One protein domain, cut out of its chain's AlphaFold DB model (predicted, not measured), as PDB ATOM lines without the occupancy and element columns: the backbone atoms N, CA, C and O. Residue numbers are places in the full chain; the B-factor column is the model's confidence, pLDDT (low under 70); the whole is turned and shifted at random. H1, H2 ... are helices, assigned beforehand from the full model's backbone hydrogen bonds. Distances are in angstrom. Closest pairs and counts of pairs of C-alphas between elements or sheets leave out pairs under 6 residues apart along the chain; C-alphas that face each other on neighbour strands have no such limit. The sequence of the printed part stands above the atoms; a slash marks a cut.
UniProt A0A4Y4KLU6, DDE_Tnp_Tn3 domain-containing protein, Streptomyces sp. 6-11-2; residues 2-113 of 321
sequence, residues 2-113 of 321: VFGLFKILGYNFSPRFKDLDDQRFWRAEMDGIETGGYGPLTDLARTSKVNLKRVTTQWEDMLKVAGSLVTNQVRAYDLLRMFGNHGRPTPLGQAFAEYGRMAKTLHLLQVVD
ATOM      1  N   VAL A   2     228.975 116.047 214.261       86.19
ATOM      2  CA  VAL A   2     228.997 115.280 215.530       86.19
ATOM      3  C   VAL A   2     229.191 116.173 216.763       86.19
ATOM      4  O   VAL A   2     228.355 116.154 217.658       86.19
ATOM      5  N   PHE A   3     230.198 117.056 216.756       86.00
ATOM      6  CA  PHE A   3     230.392 118.063 217.813       86.00
ATOM      7  C   PHE A   3     229.136 118.888 218.123       86.00
ATOM      8  O   PHE A   3     228.853 119.159 219.282       86.00
ATOM      9  N   GLY A   4     228.376 119.283 217.098       88.00
ATOM     10  CA  GLY A   4     227.165 120.082 217.271       88.00
ATOM     11  C   GLY A   4     226.031 119.277 217.902       88.00
ATOM     12  O   GLY A   4     225.317 119.798 218.751       88.00
ATOM     13  N   LEU A   5     225.909 117.999 217.534       88.75
ATOM     14  CA  LEU A   5     224.911 117.096 218.100       88.75
ATOM     15  C   LEU A   5     225.165 116.836 219.590       88.75
ATOM     16  O   LEU A   5     224.262 116.975 220.405       88.75
ATOM     17  N   PHE A   6     226.404 116.524 219.970       88.50
ATOM     18  CA  PHE A   6     226.744 116.359 221.384       88.50
ATOM     19  C   PHE A   6     226.563 117.664 222.158       88.50
ATOM     20  O   PHE A   6     225.973 117.655 223.237       88.50
ATOM     21  N   LYS A   7     226.991 118.796 221.581       88.75
ATOM     22  CA  LYS A   7     226.890 120.088 222.259       88.75
ATOM     23  C   LYS A   7     225.444 120.504 222.518       88.75
ATOM     24  O   LYS A   7     225.177 121.050 223.583       88.75
ATOM     25  N   ILE A   8     224.511 120.251 221.593       89.38
ATOM     26  CA  ILE A   8     223.092 120.587 221.812       89.38
ATOM     27  C   ILE A   8     222.439 119.679 222.861       89.38
ATOM     28  O   ILE A   8     221.536 120.108 223.566       89.38
ATOM     29  N   LEU A   9     222.926 118.444 222.998       88.38
ATOM     30  CA  LEU A   9     222.482 117.498 224.023       88.38
ATOM     31  C   LEU A   9     223.099 117.777 225.407       88.38
ATOM     32  O   LEU A   9     222.797 117.066 226.358       88.38
ATOM     33  N   GLY A  10     223.969 118.787 225.528       86.06
ATOM     34  CA  GLY A  10     224.648 119.130 226.780       86.06
ATOM     35  C   GLY A  10     225.889 118.284 227.082       86.06
ATOM     36  O   GLY A  10     226.471 118.415 228.153       86.06
ATOM     37  N   TYR A  11     226.333 117.449 226.142       84.94
ATOM     38  CA  TYR A  11     227.525 116.622 226.303       84.94
ATOM     39  C   TYR A  11     228.768 117.300 225.714       84.94
ATOM     40  O   TYR A  11     228.731 117.915 224.643       84.94
ATOM     41  N   ASN A  12     229.909 117.131 226.383       81.12
ATOM     42  CA  ASN A  12     231.205 117.589 225.885       81.12
ATOM     43  C   ASN A  12     231.909 116.469 225.111       81.12
ATOM     44  O   ASN A  12     232.557 115.594 225.685       81.12
ATOM     45  N   PHE A  13     231.797 116.514 223.786       82.56
ATOM     46  CA  PHE A  13     232.519 115.603 222.905       82.56
ATOM     47  C   PHE A  13     234.000 115.992 222.823       82.56
ATOM     48  O   PHE A  13     234.319 117.080 222.344       82.56
ATOM     49  N   SER A  14     234.885 115.106 223.292       83.31
ATOM     50  CA  SER A  14     236.309 115.406 223.524       83.31
ATOM     51  C   SER A  14     237.241 114.415 222.798       83.31
ATOM     52  O   SER A  14     237.933 113.634 223.450       83.31
ATOM     53  N   PRO A  15     237.244 114.373 221.453       81.19
ATOM     54  CA  PRO A  15     238.076 113.438 220.699       81.19
ATOM     55  C   PRO A  15     239.553 113.853 220.716       81.19
ATOM     56  O   PRO A  15     239.882 115.035 220.724       81.19
ATOM     57  N   ARG A  16     240.468 112.882 220.647       78.12
ATOM     58  CA  ARG A  16     241.901 113.163 220.485       78.12
ATOM     59  C   ARG A  16     242.240 113.326 219.002       78.12
ATOM     60  O   ARG A  16     242.147 112.364 218.244       78.12
ATOM     61  N   PHE A  17     242.673 114.518 218.604       78.94
ATOM     62  CA  PHE A  17     243.239 114.755 217.274       78.94
ATOM     63  C   PHE A  17     244.719 114.362 217.258       78.94
ATOM     64  O   PHE A  17     245.454 114.684 218.192       78.94
ATOM     65  N   LYS A  18     245.142 113.635 216.219       73.06
ATOM     66  CA  LYS A  18     246.551 113.284 216.001       73.06
ATOM     67  C   LYS A  18     247.333 114.488 215.467       73.06
ATOM     68  O   LYS A  18     248.368 114.827 216.027       73.06
ATOM     69  N   ASP A  19     246.763 115.149 214.462       79.44
ATOM     70  CA  ASP A  19     247.361 116.276 213.745       79.44
ATOM     71  C   ASP A  19     246.625 117.557 214.174       79.44
ATOM     72  O   ASP A  19     245.555 117.894 213.655       79.44
ATOM     73  N   LEU A  20     247.107 118.179 215.257       78.62
ATOM     74  CA  LEU A  20     246.519 119.381 215.880       78.62
ATOM     75  C   LEU A  20     246.798 120.656 215.070       78.62
ATOM     76  O   LEU A  20     245.968 121.562 215.043       78.62
ATOM     77  N   ASP A  21     247.944 120.690 214.406       77.19
ATOM     78  CA  ASP A  21     248.423 121.710 213.472       77.19
ATOM     79  C   ASP A  21     247.520 121.866 212.241       77.19
ATOM     80  O   ASP A  21     247.247 122.987 211.811       77.19
ATOM     81  N   ASP A  22     246.959 120.765 211.743       82.44
ATOM     82  CA  ASP A  22     246.023 120.777 210.611       82.44
ATOM     83  C   ASP A  22     244.600 121.230 210.991       82.44
ATOM     84  O   ASP A  22     243.712 121.389 210.136       82.44
ATOM     85  N   GLN A  23     244.323 121.431 212.285       85.00
ATOM     86  CA  GLN A  23     242.980 121.766 212.737       85.00
ATOM     87  C   GLN A  23     242.653 123.244 212.526       85.00
ATOM     88  O   GLN A  23     243.310 124.156 213.016       85.00
ATOM     89  N   ARG A  24     241.532 123.484 211.840       84.88
ATOM     90  CA  ARG A  24     241.010 124.838 211.624       84.88
ATOM     91  C   ARG A  24     240.226 125.342 212.832       84.88
ATOM     92  O   ARG A  24     239.266 124.691 213.256       84.88
ATOM     93  N   PHE A  25     240.572 126.545 213.276       86.69
ATOM     94  CA  PHE A  25     239.832 127.324 214.265       86.69
ATOM     95  C   PHE A  25     238.793 128.199 213.571       86.69
ATOM     96  O   PHE A  25     239.028 128.704 212.473       86.69
ATOM     97  N   TRP A  26     237.632 128.358 214.202       87.12
ATOM     98  CA  TRP A  26     236.504 129.079 213.626       87.12
ATOM     99  C   TRP A  26     236.056 130.229 214.513       87.12
ATOM    100  O   TRP A  26     235.929 130.087 215.727       87.12
ATOM    101  N   ARG A  27     235.740 131.354 213.880       85.31
ATOM    102  CA  ARG A  27     235.247 132.556 214.546       85.31
ATOM    103  C   ARG A  27     233.736 132.687 214.389       85.31
ATOM    104  O   ARG A  27     233.222 132.536 213.280       85.31
ATOM    105  N   ALA A  28     233.040 133.005 215.474       82.75
ATOM    106  CA  ALA A  28     231.616 133.322 215.461       82.75
ATOM    107  C   ALA A  28     231.439 134.831 215.678       82.75
ATOM    108  O   ALA A  28     231.755 135.333 216.746       82.75
ATOM    109  N   GLU A  29     230.959 135.547 214.662       76.19
ATOM    110  CA  GLU A  29     230.630 136.974 214.767       76.19
ATOM    111  C   GLU A  29     229.116 137.123 214.853       76.19
ATOM    112  O   GLU A  29     228.413 136.754 213.915       76.19
ATOM    113  N   MET A  30     228.610 137.630 215.976       70.56
ATOM    114  CA  MET A  30     227.181 137.884 216.132       70.56
ATOM    115  C   MET A  30     226.819 139.247 215.543       70.56
ATOM    116  O   MET A  30     227.423 140.261 215.892       70.56
ATOM    117  N   ASP A  31     225.811 139.268 214.670       67.38
ATOM    118  CA  ASP A  31     225.274 140.506 214.105       67.38
ATOM    119  C   ASP A  31     224.752 141.401 215.251       67.38
ATOM    120  O   ASP A  31     223.917 140.974 216.049       67.38
ATOM    121  N   GLY A  32     225.257 142.636 215.351       64.94
ATOM    122  CA  GLY A  32     224.831 143.626 216.352       64.94
ATOM    123  C   GLY A  32     225.600 143.621 217.679       64.94
ATOM    124  O   GLY A  32     225.327 144.468 218.526       64.94
ATOM    125  N   ILE A  33     226.574 142.724 217.863       68.75
ATOM    126  CA  ILE A  33     227.505 142.768 218.998       68.75
ATOM    127  C   ILE A  33     228.868 143.199 218.465       68.75
ATOM    128  O   ILE A  33     229.467 142.486 217.655       68.75
ATOM    129  N   GLU A  34     229.378 144.340 218.936       59.28
ATOM    130  CA  GLU A  34     230.771 144.734 218.714       59.28
ATOM    131  C   GLU A  34     231.681 143.747 219.443       59.28
ATOM    132  O   GLU A  34     232.093 143.925 220.588       59.28
ATOM    133  N   THR A  35     231.955 142.635 218.773       60.56
ATOM    134  CA  THR A  35     232.956 141.693 219.234       60.56
ATOM    135  C   THR A  35     234.277 142.368 218.906       60.56
ATOM    136  O   THR A  35     234.699 142.372 217.747       60.56
ATOM    137  N   GLY A  36     234.895 143.018 219.897       61.59
ATOM    138  CA  GLY A  36     236.269 143.493 219.768       61.59
ATOM    139  C   GLY A  36     237.130 142.387 219.150       61.59
ATOM    140  O   GLY A  36     236.860 141.199 219.350       61.59
ATOM    141  N   GLY A  37     238.118 142.754 218.330       65.75
ATOM    142  CA  GLY A  37     238.967 141.764 217.666       65.75
ATOM    143  C   GLY A  37     239.495 140.727 218.664       65.75
ATOM    144  O   GLY A  37     239.773 141.053 219.815       65.75
ATOM    145  N   TYR A  38     239.678 139.480 218.228       71.69
ATOM    146  CA  TYR A  38     240.121 138.366 219.083       71.69
ATOM    147  C   TYR A  38     241.607 138.477 219.498       71.69
ATOM    148  O   TYR A  38     242.244 137.486 219.859       71.69
ATOM    149  N   GLY A  39     242.187 139.679 219.409       80.81
ATOM    150  CA  GLY A  39     243.582 139.964 219.713       80.81
ATOM    151  C   GLY A  39     244.528 139.042 218.931       80.81
ATOM    152  O   GLY A  39     244.322 138.861 217.724       80.81
ATOM    153  N   PRO A  40     245.514 138.410 219.596       78.75
ATOM    154  CA  PRO A  40     246.451 137.469 218.975       78.75
ATOM    155  C   PRO A  40     245.791 136.269 218.276       78.75
ATOM    156  O   PRO A  40     246.363 135.699 217.351       78.75
ATOM    157  N   LEU A  41     244.569 135.889 218.668       76.81
ATOM    158  CA  LEU A  41     243.839 134.769 218.058       76.81
ATOM    159  C   LEU A  41     243.189 135.142 216.715       76.81
ATOM    160  O   LEU A  41     242.668 134.273 216.013       76.81
ATOM    161  N   THR A  42     243.226 136.422 216.332       77.69
ATOM    162  CA  THR A  42     242.679 136.894 215.052       77.69
ATOM    163  C   THR A  42     243.387 136.240 213.867       77.69
ATOM    164  O   THR A  42     242.733 135.895 212.883       77.69
ATOM    165  N   ASP A  43     244.694 135.996 213.978       76.81
ATOM    166  CA  ASP A  43     245.488 135.356 212.924       76.81
ATOM    167  C   ASP A  43     245.147 133.876 212.761       76.81
ATOM    168  O   ASP A  43     245.072 133.376 211.639       76.81
ATOM    169  N   LEU A  44     244.836 133.205 213.871       75.94
ATOM    170  CA  LEU A  44     244.501 131.784 213.913       75.94
ATOM    171  C   LEU A  44     243.162 131.466 213.223       75.94
ATOM    172  O   LEU A  44     243.012 130.420 212.593       75.94
ATOM    173  N   ALA A  45     242.182 132.370 213.319       73.94
ATOM    174  CA  ALA A  45     240.836 132.191 212.757       73.94
ATOM    175  C   ALA A  45     240.530 133.127 211.570       73.94
ATOM    176  O   ALA A  45     239.368 133.272 211.178       73.94
ATOM    177  N   ARG A  46     241.560 133.748 210.977       65.31
ATOM    178  CA  ARG A  46     241.448 134.830 209.981       65.31
ATOM    179  C   ARG A  46     240.522 134.504 208.804       65.31
ATOM    180  O   ARG A  46     239.732 135.347 208.386       65.31
ATOM    181  N   THR A  47     240.591 133.279 208.289       65.56
ATOM    182  CA  THR A  47     239.880 132.861 207.063       65.56
ATOM    183  C   THR A  47     238.571 132.113 207.350       65.56
ATOM    184  O   THR A  47     237.784 131.855 206.441       65.56
ATOM    185  N   SER A  48     238.305 131.755 208.607       78.88
ATOM    186  CA  SER A  48     237.285 130.763 208.960       78.88
ATOM    187  C   SER A  48     236.175 131.385 209.805       78.88
ATOM    188  O   SER A  48     236.252 131.427 211.033       78.88
ATOM    189  N   LYS A  49     235.107 131.847 209.144       83.25
ATOM    190  CA  LYS A  49     233.905 132.379 209.804       83.25
ATOM    191  C   LYS A  49     232.793 131.334 209.850       83.25
ATOM    192  O   LYS A  49     232.516 130.673 208.849       83.25
ATOM    193  N   VAL A  50     232.145 131.202 211.003       86.12
ATOM    194  CA  VAL A  50     230.954 130.362 211.164       86.12
ATOM    195  C   VAL A  50     229.734 131.107 210.641       86.12
ATOM    196  O   VAL A  50     229.521 132.274 210.968       86.12
ATOM    197  N   ASN A  51     228.903 130.430 209.850       86.75
ATOM    198  CA  ASN A  51     227.656 131.020 209.372       86.75
ATOM    199  C   ASN A  51     226.549 130.850 210.423       86.75
ATOM    200  O   ASN A  51     225.848 129.838 210.450       86.75
ATOM    201  N   LEU A  52     226.389 131.863 211.276       86.88
ATOM    202  CA  LEU A  52     225.371 131.885 212.329       86.88
ATOM    203  C   LEU A  52     223.941 131.909 211.785       86.88
ATOM    204  O   LEU A  52     223.072 131.279 212.380       86.88
ATOM    205  N   LYS A  53     223.706 132.527 210.619       89.06
ATOM    206  CA  LYS A  53     222.371 132.582 209.998       89.06
ATOM    207  C   LYS A  53     221.815 131.182 209.738       89.06
ATOM    208  O   LYS A  53     220.647 130.922 209.994       89.06
ATOM    209  N   ARG A  54     222.664 130.243 209.306       88.88
ATOM    210  CA  ARG A  54     222.264 128.835 209.111       88.88
ATOM    211  C   ARG A  54     221.836 128.154 210.408       88.88
ATOM    212  O   ARG A  54     220.925 127.333 210.378       88.88
ATOM    213  N   VAL A  55     222.485 128.486 211.522       90.25
ATOM    214  CA  VAL A  55     222.138 127.949 212.843       90.25
ATOM    215  C   VAL A  55     220.822 128.553 213.321       90.25
ATOM    216  O   VAL A  55     219.927 127.813 213.711       90.25
ATOM    217  N   THR A  56     220.660 129.875 213.223       91.75
ATOM    218  CA  THR A  56     219.442 130.563 213.675       91.75
ATOM    219  C   THR A  56     218.213 130.166 212.859       91.75
ATOM    220  O   THR A  56     217.159 129.933 213.435       91.75
ATOM    221  N   THR A  57     218.337 130.011 211.534       93.69
ATOM    222  CA  THR A  57     217.217 129.609 210.659       93.69
ATOM    223  C   THR A  57     216.696 128.199 210.950       93.69
ATOM    224  O   THR A  57     215.548 127.899 210.644       93.69
ATOM    225  N   GLN A  58     217.523 127.308 211.498       93.31
ATOM    226  CA  GLN A  58     217.163 125.906 211.756       93.31
ATOM    227  C   GLN A  58     217.145 125.571 213.253       93.31
ATOM    228  O   GLN A  58     217.089 124.399 213.621       93.31
ATOM    229  N   TRP A  59     217.190 126.586 214.122       93.69
ATOM    230  CA  TRP A  59     217.360 126.400 215.561       93.69
ATOM    231  C   TRP A  59     216.247 125.552 216.185       93.69
ATOM    232  O   TRP A  59     216.523 124.608 216.924       93.69
ATOM    233  N   GLU A  60     214.990 125.831 215.833       95.19
ATOM    234  CA  GLU A  60     213.848 125.061 216.333       95.19
ATOM    235  C   GLU A  60     213.918 123.587 215.925       95.19
ATOM    236  O   GLU A  60     213.671 122.701 216.742       95.19
ATOM    237  N   ASP A  61     214.296 123.300 214.680       93.25
ATOM    238  CA  ASP A  61     214.391 121.926 214.184       93.25
ATOM    239  C   ASP A  61     215.579 121.182 214.801       93.25
ATOM    240  O   ASP A  61     215.472 119.996 215.119       93.25
ATOM    241  N   MET A  62     216.689 121.878 215.069       93.19
ATOM    242  CA  MET A  62     217.803 121.326 215.842       93.19
ATOM    243  C   MET A  62     217.367 120.933 217.262       93.19
ATOM    244  O   MET A  62     217.732 119.853 217.732       93.19
ATOM    245  N   LEU A  63     216.555 121.760 217.930       93.44
ATOM    246  CA  LEU A  63     216.009 121.449 219.255       93.44
ATOM    247  C   LEU A  63     215.019 120.279 219.220       93.44
ATOM    248  O   LEU A  63     215.072 119.420 220.100       93.44
ATOM    249  N   LYS A  64     214.161 120.188 218.194       92.62
ATOM    250  CA  LYS A  64     213.259 119.035 218.009       92.62
ATOM    251  C   LYS A  64     214.049 117.738 217.868       92.62
ATOM    252  O   LYS A  64     213.739 116.767 218.551       92.62
ATOM    253  N   VAL A  65     215.107 117.740 217.055       90.50
ATOM    254  CA  VAL A  65     216.025 116.599 216.909       90.50
ATOM    255  C   VAL A  65     216.652 116.213 218.248       90.50
ATOM    256  O   VAL A  65     216.667 115.032 218.598       90.50
ATOM    257  N   ALA A  66     217.158 117.190 219.005       89.19
ATOM    258  CA  ALA A  66     217.730 116.939 220.326       89.19
ATOM    259  C   ALA A  66     216.688 116.322 221.275       89.19
ATOM    260  O   ALA A  66     216.966 115.320 221.931       89.19
ATOM    261  N   GLY A  67     215.459 116.846 221.278       89.44
ATOM    262  CA  GLY A  67     214.340 116.295 222.040       89.44
ATOM    263  C   GLY A  67     213.977 114.864 221.627       89.44
ATOM    264  O   GLY A  67     213.793 114.008 222.492       89.44
ATOM    265  N   SER A  68     213.933 114.559 220.326       89.62
ATOM    266  CA  SER A  68     213.684 113.201 219.817       89.62
ATOM    267  C   SER A  68     214.765 112.205 220.234       89.62
ATOM    268  O   SER A  68     214.457 111.042 220.492       89.62
ATOM    269  N   LEU A  69     216.018 112.657 220.327       86.12
ATOM    270  CA  LEU A  69     217.130 111.847 220.820       86.12
ATOM    271  C   LEU A  69     217.029 111.588 222.321       86.12
ATOM    272  O   LEU A  69     217.121 110.441 222.747       86.12
ATOM    273  N   VAL A  70     216.780 112.629 223.120       86.44
ATOM    274  CA  VAL A  70     216.618 112.495 224.578       86.44
ATOM    275  C   VAL A  70     215.428 111.592 224.925       86.44
ATOM    276  O   VAL A  70     215.504 110.785 225.847       86.44
ATOM    277  N   THR A  71     214.338 111.681 224.160       88.06
ATOM    278  CA  THR A  71     213.139 110.837 224.329       88.06
ATOM    279  C   THR A  71     213.237 109.469 223.647       88.06
ATOM    280  O   THR A  71     212.274 108.699 223.687       88.06
ATOM    281  N   ASN A  72     214.388 109.151 223.040       85.75
ATOM    282  CA  ASN A  72     214.683 107.897 222.344       85.75
ATOM    283  C   ASN A  72     213.635 107.507 221.277       85.75
ATOM    284  O   ASN A  72     213.364 106.328 221.046       85.75
ATOM    285  N   GLN A  73     213.015 108.505 220.639       83.62
ATOM    286  CA  GLN A  73     212.054 108.309 219.547       83.62
ATOM    287  C   GLN A  73     212.761 107.957 218.235       83.62
ATOM    288  O   GLN A  73     212.204 107.252 217.396       83.62
ATOM    289  N   VAL A  74     213.995 108.436 218.063       84.81
ATOM    290  CA  VAL A  74     214.823 108.186 216.879       84.81
ATOM    291  C   VAL A  74     216.225 107.788 217.318       84.81
ATOM    292  O   VAL A  74     216.778 108.362 218.256       84.81
ATOM    293  N   ARG A  75     216.823 106.818 216.620       80.94
ATOM    294  CA  ARG A  75     218.208 106.410 216.861       80.94
ATOM    295  C   ARG A  75     219.171 107.429 216.257       80.94
ATOM    296  O   ARG A  75     218.980 107.901 215.138       80.94
ATOM    297  N   ALA A  76     220.267 107.705 216.961       79.06
ATOM    298  CA  ALA A  76     221.292 108.645 216.502       79.06
ATOM    299  C   ALA A  76     221.885 108.278 215.130       79.06
ATOM    300  O   ALA A  76     222.125 109.162 214.308       79.06
ATOM    301  N   TYR A  77     222.067 106.983 214.860       81.88
ATOM    302  CA  TYR A  77     222.580 106.498 213.576       81.88
ATOM    303  C   TYR A  77     221.686 106.898 212.392       81.88
ATOM    304  O   TYR A  77     222.189 107.355 211.363       81.88
ATOM    305  N   ASP A  78     220.365 106.802 212.554       83.19
ATOM    306  CA  ASP A  78     219.412 107.136 211.493       83.19
ATOM    307  C   ASP A  78     219.431 108.642 211.195       83.19
ATOM    308  O   ASP A  78     219.428 109.054 210.034       83.19
ATOM    309  N   LEU A  79     219.561 109.474 212.234       83.00
ATOM    310  CA  LEU A  79     219.694 110.925 212.086       83.00
ATOM    311  C   LEU A  79     220.996 111.325 211.391       83.00
ATOM    312  O   LEU A  79     220.977 112.185 210.514       83.00
ATOM    313  N   LEU A  80     222.121 110.690 211.732       82.31
ATOM    314  CA  LEU A  80     223.401 110.965 211.075       82.31
ATOM    315  C   LEU A  80     223.352 110.629 209.579       82.31
ATOM    316  O   LEU A  80     223.861 111.407 208.769       82.31
ATOM    317  N   ARG A  81     222.682 109.530 209.198       81.44
ATOM    318  CA  ARG A  81     222.428 109.203 207.784       81.44
ATOM    319  C   ARG A  81     221.505 110.217 207.116       81.44
ATOM    320  O   ARG A  81     221.761 110.614 205.987       81.44
ATOM    321  N   MET A  82     220.467 110.675 207.810       82.25
ATOM    322  CA  MET A  82     219.544 111.685 207.288       82.25
ATOM    323  C   MET A  82     220.220 113.055 207.096       82.25
ATOM    324  O   MET A  82     219.890 113.789 206.164       82.25
ATOM    325  N   PHE A  83     221.185 113.416 207.947       83.06
ATOM    326  CA  PHE A  83     221.929 114.671 207.816       83.06
ATOM    327  C   PHE A  83     222.861 114.689 206.609       83.06
ATOM    328  O   PHE A  83     223.090 115.763 206.054       83.06
ATOM    329  N   GLY A  84     223.387 113.534 206.196       75.75
ATOM    330  CA  GLY A  84     224.252 113.388 205.030       75.75
ATOM    331  C   GLY A  84     223.556 112.631 203.906       75.75
ATOM    332  O   GLY A  84     223.678 111.415 203.817       75.75
ATOM    333  N   ASN A  85     222.883 113.337 202.997       69.94
ATOM    334  CA  ASN A  85     222.302 112.692 201.823       69.94
ATOM    335  C   ASN A  85     223.373 112.561 200.726       69.94
ATOM    336  O   ASN A  85     223.770 113.563 200.131       69.94
ATOM    337  N   HIS A  86     223.869 111.344 200.476       60.62
ATOM    338  CA  HIS A  86     224.862 111.049 199.425       60.62
ATOM    339  C   HIS A  86     226.102 111.972 199.462       60.62
ATOM    340  O   HIS A  86     226.565 112.477 198.441       60.62
ATOM    341  N   GLY A  87     226.622 112.243 200.666       67.00
ATOM    342  CA  GLY A  87     227.812 113.081 200.871       67.00
ATOM    343  C   GLY A  87     227.556 114.593 200.882       67.00
ATOM    344  O   GLY A  87     228.476 115.357 201.170       67.00
ATOM    345  N   ARG A  88     226.320 115.051 200.638       77.25
ATOM    346  CA  ARG A  88     225.939 116.463 200.789       77.25
ATOM    347  C   ARG A  88     225.122 116.669 202.067       77.25
ATOM    348  O   ARG A  88     224.077 116.035 202.229       77.25
ATOM    349  N   PRO A  89     225.566 117.550 202.979       82.81
ATOM    350  CA  PRO A  89     224.813 117.821 204.190       82.81
ATOM    351  C   PRO A  89     223.511 118.558 203.852       82.81
ATOM    352  O   PRO A  89     223.530 119.552 203.116       82.81
ATOM    353  N   THR A  90     222.392 118.084 204.404       90.44
ATOM    354  CA  THR A  90     221.083 118.759 204.332       90.44
ATOM    355  C   THR A  90     221.146 120.131 205.018       90.44
ATOM    356  O   THR A  90     222.079 120.365 205.783       90.44
ATOM    357  N   PRO A  91     220.194 121.061 204.806       90.31
ATOM    358  CA  PRO A  91     220.201 122.355 205.501       90.31
ATOM    359  C   PRO A  91     220.306 122.219 207.030       90.31
ATOM    360  O   PRO A  91     221.118 122.893 207.661       90.31
ATOM    361  N   LEU A  92     219.582 121.255 207.602       90.81
ATOM    362  CA  LEU A  92     219.671 120.895 209.017       90.81
ATOM    363  C   LEU A  92     221.047 120.310 209.383       90.81
ATOM    364  O   LEU A  92     221.661 120.719 210.368       90.81
ATOM    365  N   GLY A  93     221.588 119.403 208.559       90.50
ATOM    366  CA  GLY A  93     222.947 118.879 208.731       90.50
ATOM    367  C   GLY A  93     224.024 119.970 208.660       90.50
ATOM    368  O   GLY A  93     224.987 119.949 209.426       90.50
ATOM    369  N   GLN A  94     223.844 120.973 207.797       91.25
ATOM    370  CA  GLN A  94     224.713 122.145 207.696       91.25
ATOM    371  C   GLN A  94     224.621 123.010 208.952       91.25
ATOM    372  O   GLN A  94     225.661 123.421 209.456       91.25
ATOM    373  N   ALA A  95     223.428 123.226 209.507       92.81
ATOM    374  CA  ALA A  95     223.263 123.941 210.772       92.81
ATOM    375  C   ALA A  95     224.011 123.233 211.923       92.81
ATOM    376  O   ALA A  95     224.819 123.856 212.616       92.81
ATOM    377  N   PHE A  96     223.880 121.906 212.043       91.75
ATOM    378  CA  PHE A  96     224.681 121.100 212.979       91.75
ATOM    379  C   PHE A  96     226.187 121.121 212.674       91.75
ATOM    380  O   PHE A  96     227.020 120.949 213.572       91.75
ATOM    381  N   ALA A  97     226.580 121.289 211.410       90.81
ATOM    382  CA  ALA A  97     227.978 121.447 211.033       90.81
ATOM    383  C   ALA A  97     228.541 122.786 211.519       90.81
ATOM    384  O   ALA A  97     229.592 122.772 212.155       90.81
ATOM    385  N   GLU A  98     227.837 123.895 211.275       91.56
ATOM    386  CA  GLU A  98     228.222 125.241 211.717       91.56
ATOM    387  C   GLU A  98     228.260 125.335 213.246       91.56
ATOM    388  O   GLU A  98     229.277 125.725 213.818       91.56
ATOM    389  N   TYR A  99     227.215 124.862 213.929       91.88
ATOM    390  CA  TYR A  99     227.182 124.814 215.392       91.88
ATOM    391  C   TYR A  99     228.315 123.942 215.962       91.88
ATOM    392  O   TYR A  99     229.022 124.318 216.898       91.88
ATOM    393  N   GLY A 100     228.576 122.796 215.325       90.19
ATOM    394  CA  GLY A 100     229.679 121.919 215.704       90.19
ATOM    395  C   GLY A 100     231.073 122.510 215.481       90.19
ATOM    396  O   GLY A 100     232.000 122.101 216.174       90.19
ATOM    397  N   ARG A 101     231.254 123.465 214.557       91.00
ATOM    398  CA  ARG A 101     232.540 124.167 214.365       91.00
ATOM    399  C   ARG A 101     232.873 125.065 215.553       91.00
ATOM    400  O   ARG A 101     234.038 125.132 215.938       91.00
ATOM    401  N   MET A 102     231.869 125.690 216.169       89.50
ATOM    402  CA  MET A 102     232.052 126.467 217.400       89.50
ATOM    403  C   MET A 102     232.481 125.555 218.552       89.50
ATOM    404  O   MET A 102     233.511 125.785 219.178       89.50
ATOM    405  N   ALA A 103     231.741 124.462 218.771       89.56
ATOM    406  CA  ALA A 103     232.059 123.486 219.813       89.56
ATOM    407  C   ALA A 103     233.442 122.839 219.614       89.56
ATOM    408  O   ALA A 103     234.193 122.696 220.574       89.56
ATOM    409  N   LYS A 104     233.809 122.511 218.366       90.56
ATOM    410  CA  LYS A 104     235.149 122.016 218.023       90.56
ATOM    411  C   LYS A 104     236.228 123.043 218.363       90.56
ATOM    412  O   LYS A 104     237.255 122.671 218.911       90.56
ATOM    413  N   THR A 105     236.003 124.314 218.038       89.19
ATOM    414  CA  THR A 105     236.977 125.383 218.298       89.19
ATOM    415  C   THR A 105     237.198 125.565 219.798       89.19
ATOM    416  O   THR A 105     238.340 125.607 220.233       89.19
ATOM    417  N   LEU A 106     236.125 125.577 220.598       88.94
ATOM    418  CA  LEU A 106     236.220 125.612 222.063       88.94
ATOM    419  C   LEU A 106     237.004 124.416 222.615       88.94
ATOM    420  O   LEU A 106     237.890 124.601 223.441       88.94
ATOM    421  N   HIS A 107     236.722 123.210 222.121       88.06
ATOM    422  CA  HIS A 107     237.467 122.012 222.499       88.06
ATOM    423  C   HIS A 107     238.964 122.135 222.165       88.06
ATOM    424  O   HIS A 107     239.801 121.867 223.016       88.06
ATOM    425  N   LEU A 108     239.317 122.581 220.956       88.44
ATOM    426  CA  LEU A 108     240.720 122.749 220.559       88.44
ATOM    427  C   LEU A 108     241.449 123.786 221.419       88.44
ATOM    428  O   LEU A 108     242.597 123.560 221.786       88.44
ATOM    429  N   LEU A 109     240.786 124.890 221.774       86.88
ATOM    430  CA  LEU A 109     241.357 125.895 222.673       86.88
ATOM    431  C   LEU A 109     241.644 125.309 224.063       86.88
ATOM    432  O   LEU A 109     242.713 125.562 224.605       86.88
ATOM    433  N   GLN A 110     240.749 124.471 224.594       86.81
ATOM    434  CA  GLN A 110     240.976 123.760 225.860       86.81
ATOM    435  C   GLN A 110     242.118 122.739 225.769       86.81
ATOM    436  O   GLN A 110     242.826 122.515 226.742       86.81
ATOM    437  N   VAL A 111     242.317 122.104 224.610       84.62
ATOM    438  CA  VAL A 111     243.438 121.170 224.410       84.62
ATOM    439  C   VAL A 111     244.778 121.909 224.353       84.62
ATOM    440  O   VAL A 111     245.769 121.404 224.876       84.62
ATOM    441  N   VAL A 112     244.824 123.077 223.710       84.19
ATOM    442  CA  VAL A 112     246.063 123.845 223.489       84.19
ATOM    443  C   VAL A 112     246.451 124.697 224.703       84.19
ATOM    444  O   VAL A 112     247.579 125.181 224.754       84.19
ATOM    445  N   ASP A 113     245.566 124.848 225.693       82.31
ATOM    446  CA  ASP A 113     245.839 125.630 226.897       82.31
ATOM    447  C   ASP A 113     247.157 125.173 227.574       82.31
ATOM    448  O   ASP A 113     247.305 123.996 227.942       82.31
TER     449      ASP A 113
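What this domain is: This is residues 2 to 113 of the 321 residues of the protein "DDE_Tnp_Tn3 domain-containing protein" of Streptomyces sp. 6-11-2 (UniProt A0A4Y4KLU6). The long helix H6 runs through the middle, crossed by H1, with H3, H4 and H5 gathered about its first turns; the loop of residues 9 to 38 swings wide and short H2 lies far out. Residues 32 to 37 stick out. The printed part has 112 residues with six named helices, H1 to H6, and no named strand: all helix, compact, radius of gyration of the C-alphas 15.0 A, spans 45 by 36 by 28 A.

Where its parts are: H1 is residues 2 to 8, from C-alpha 2 at (228.997, 115.280, 215.530); H2 is 39 to 42, H3 52 to 57, H4 59 to 70 (16.6 A), H5 76 to 83, and H6 91 to 112 (31.5 A), ending at C-alpha 112 (246.063, 123.845, 223.489).

How they stand to each other: H1 touches H6, the hub, about perpendicular at 89 degrees; the closest C-alphas, Gly 4 and Gly 100, are 3.5 A apart. H3 touches H6 at C-alphas Val 55 and Ala 95, 4.6 A. Every O i to N i+4 pair is within hydrogen-bond range in H1, H3, H4, H5 and H6; H2 is too short for one.

The domain as a whole: The printed part has no cut. H1 to H2 is a long link. Residues 31 to 37, 46 to 47 and 85 to 87 are under pLDDT 70.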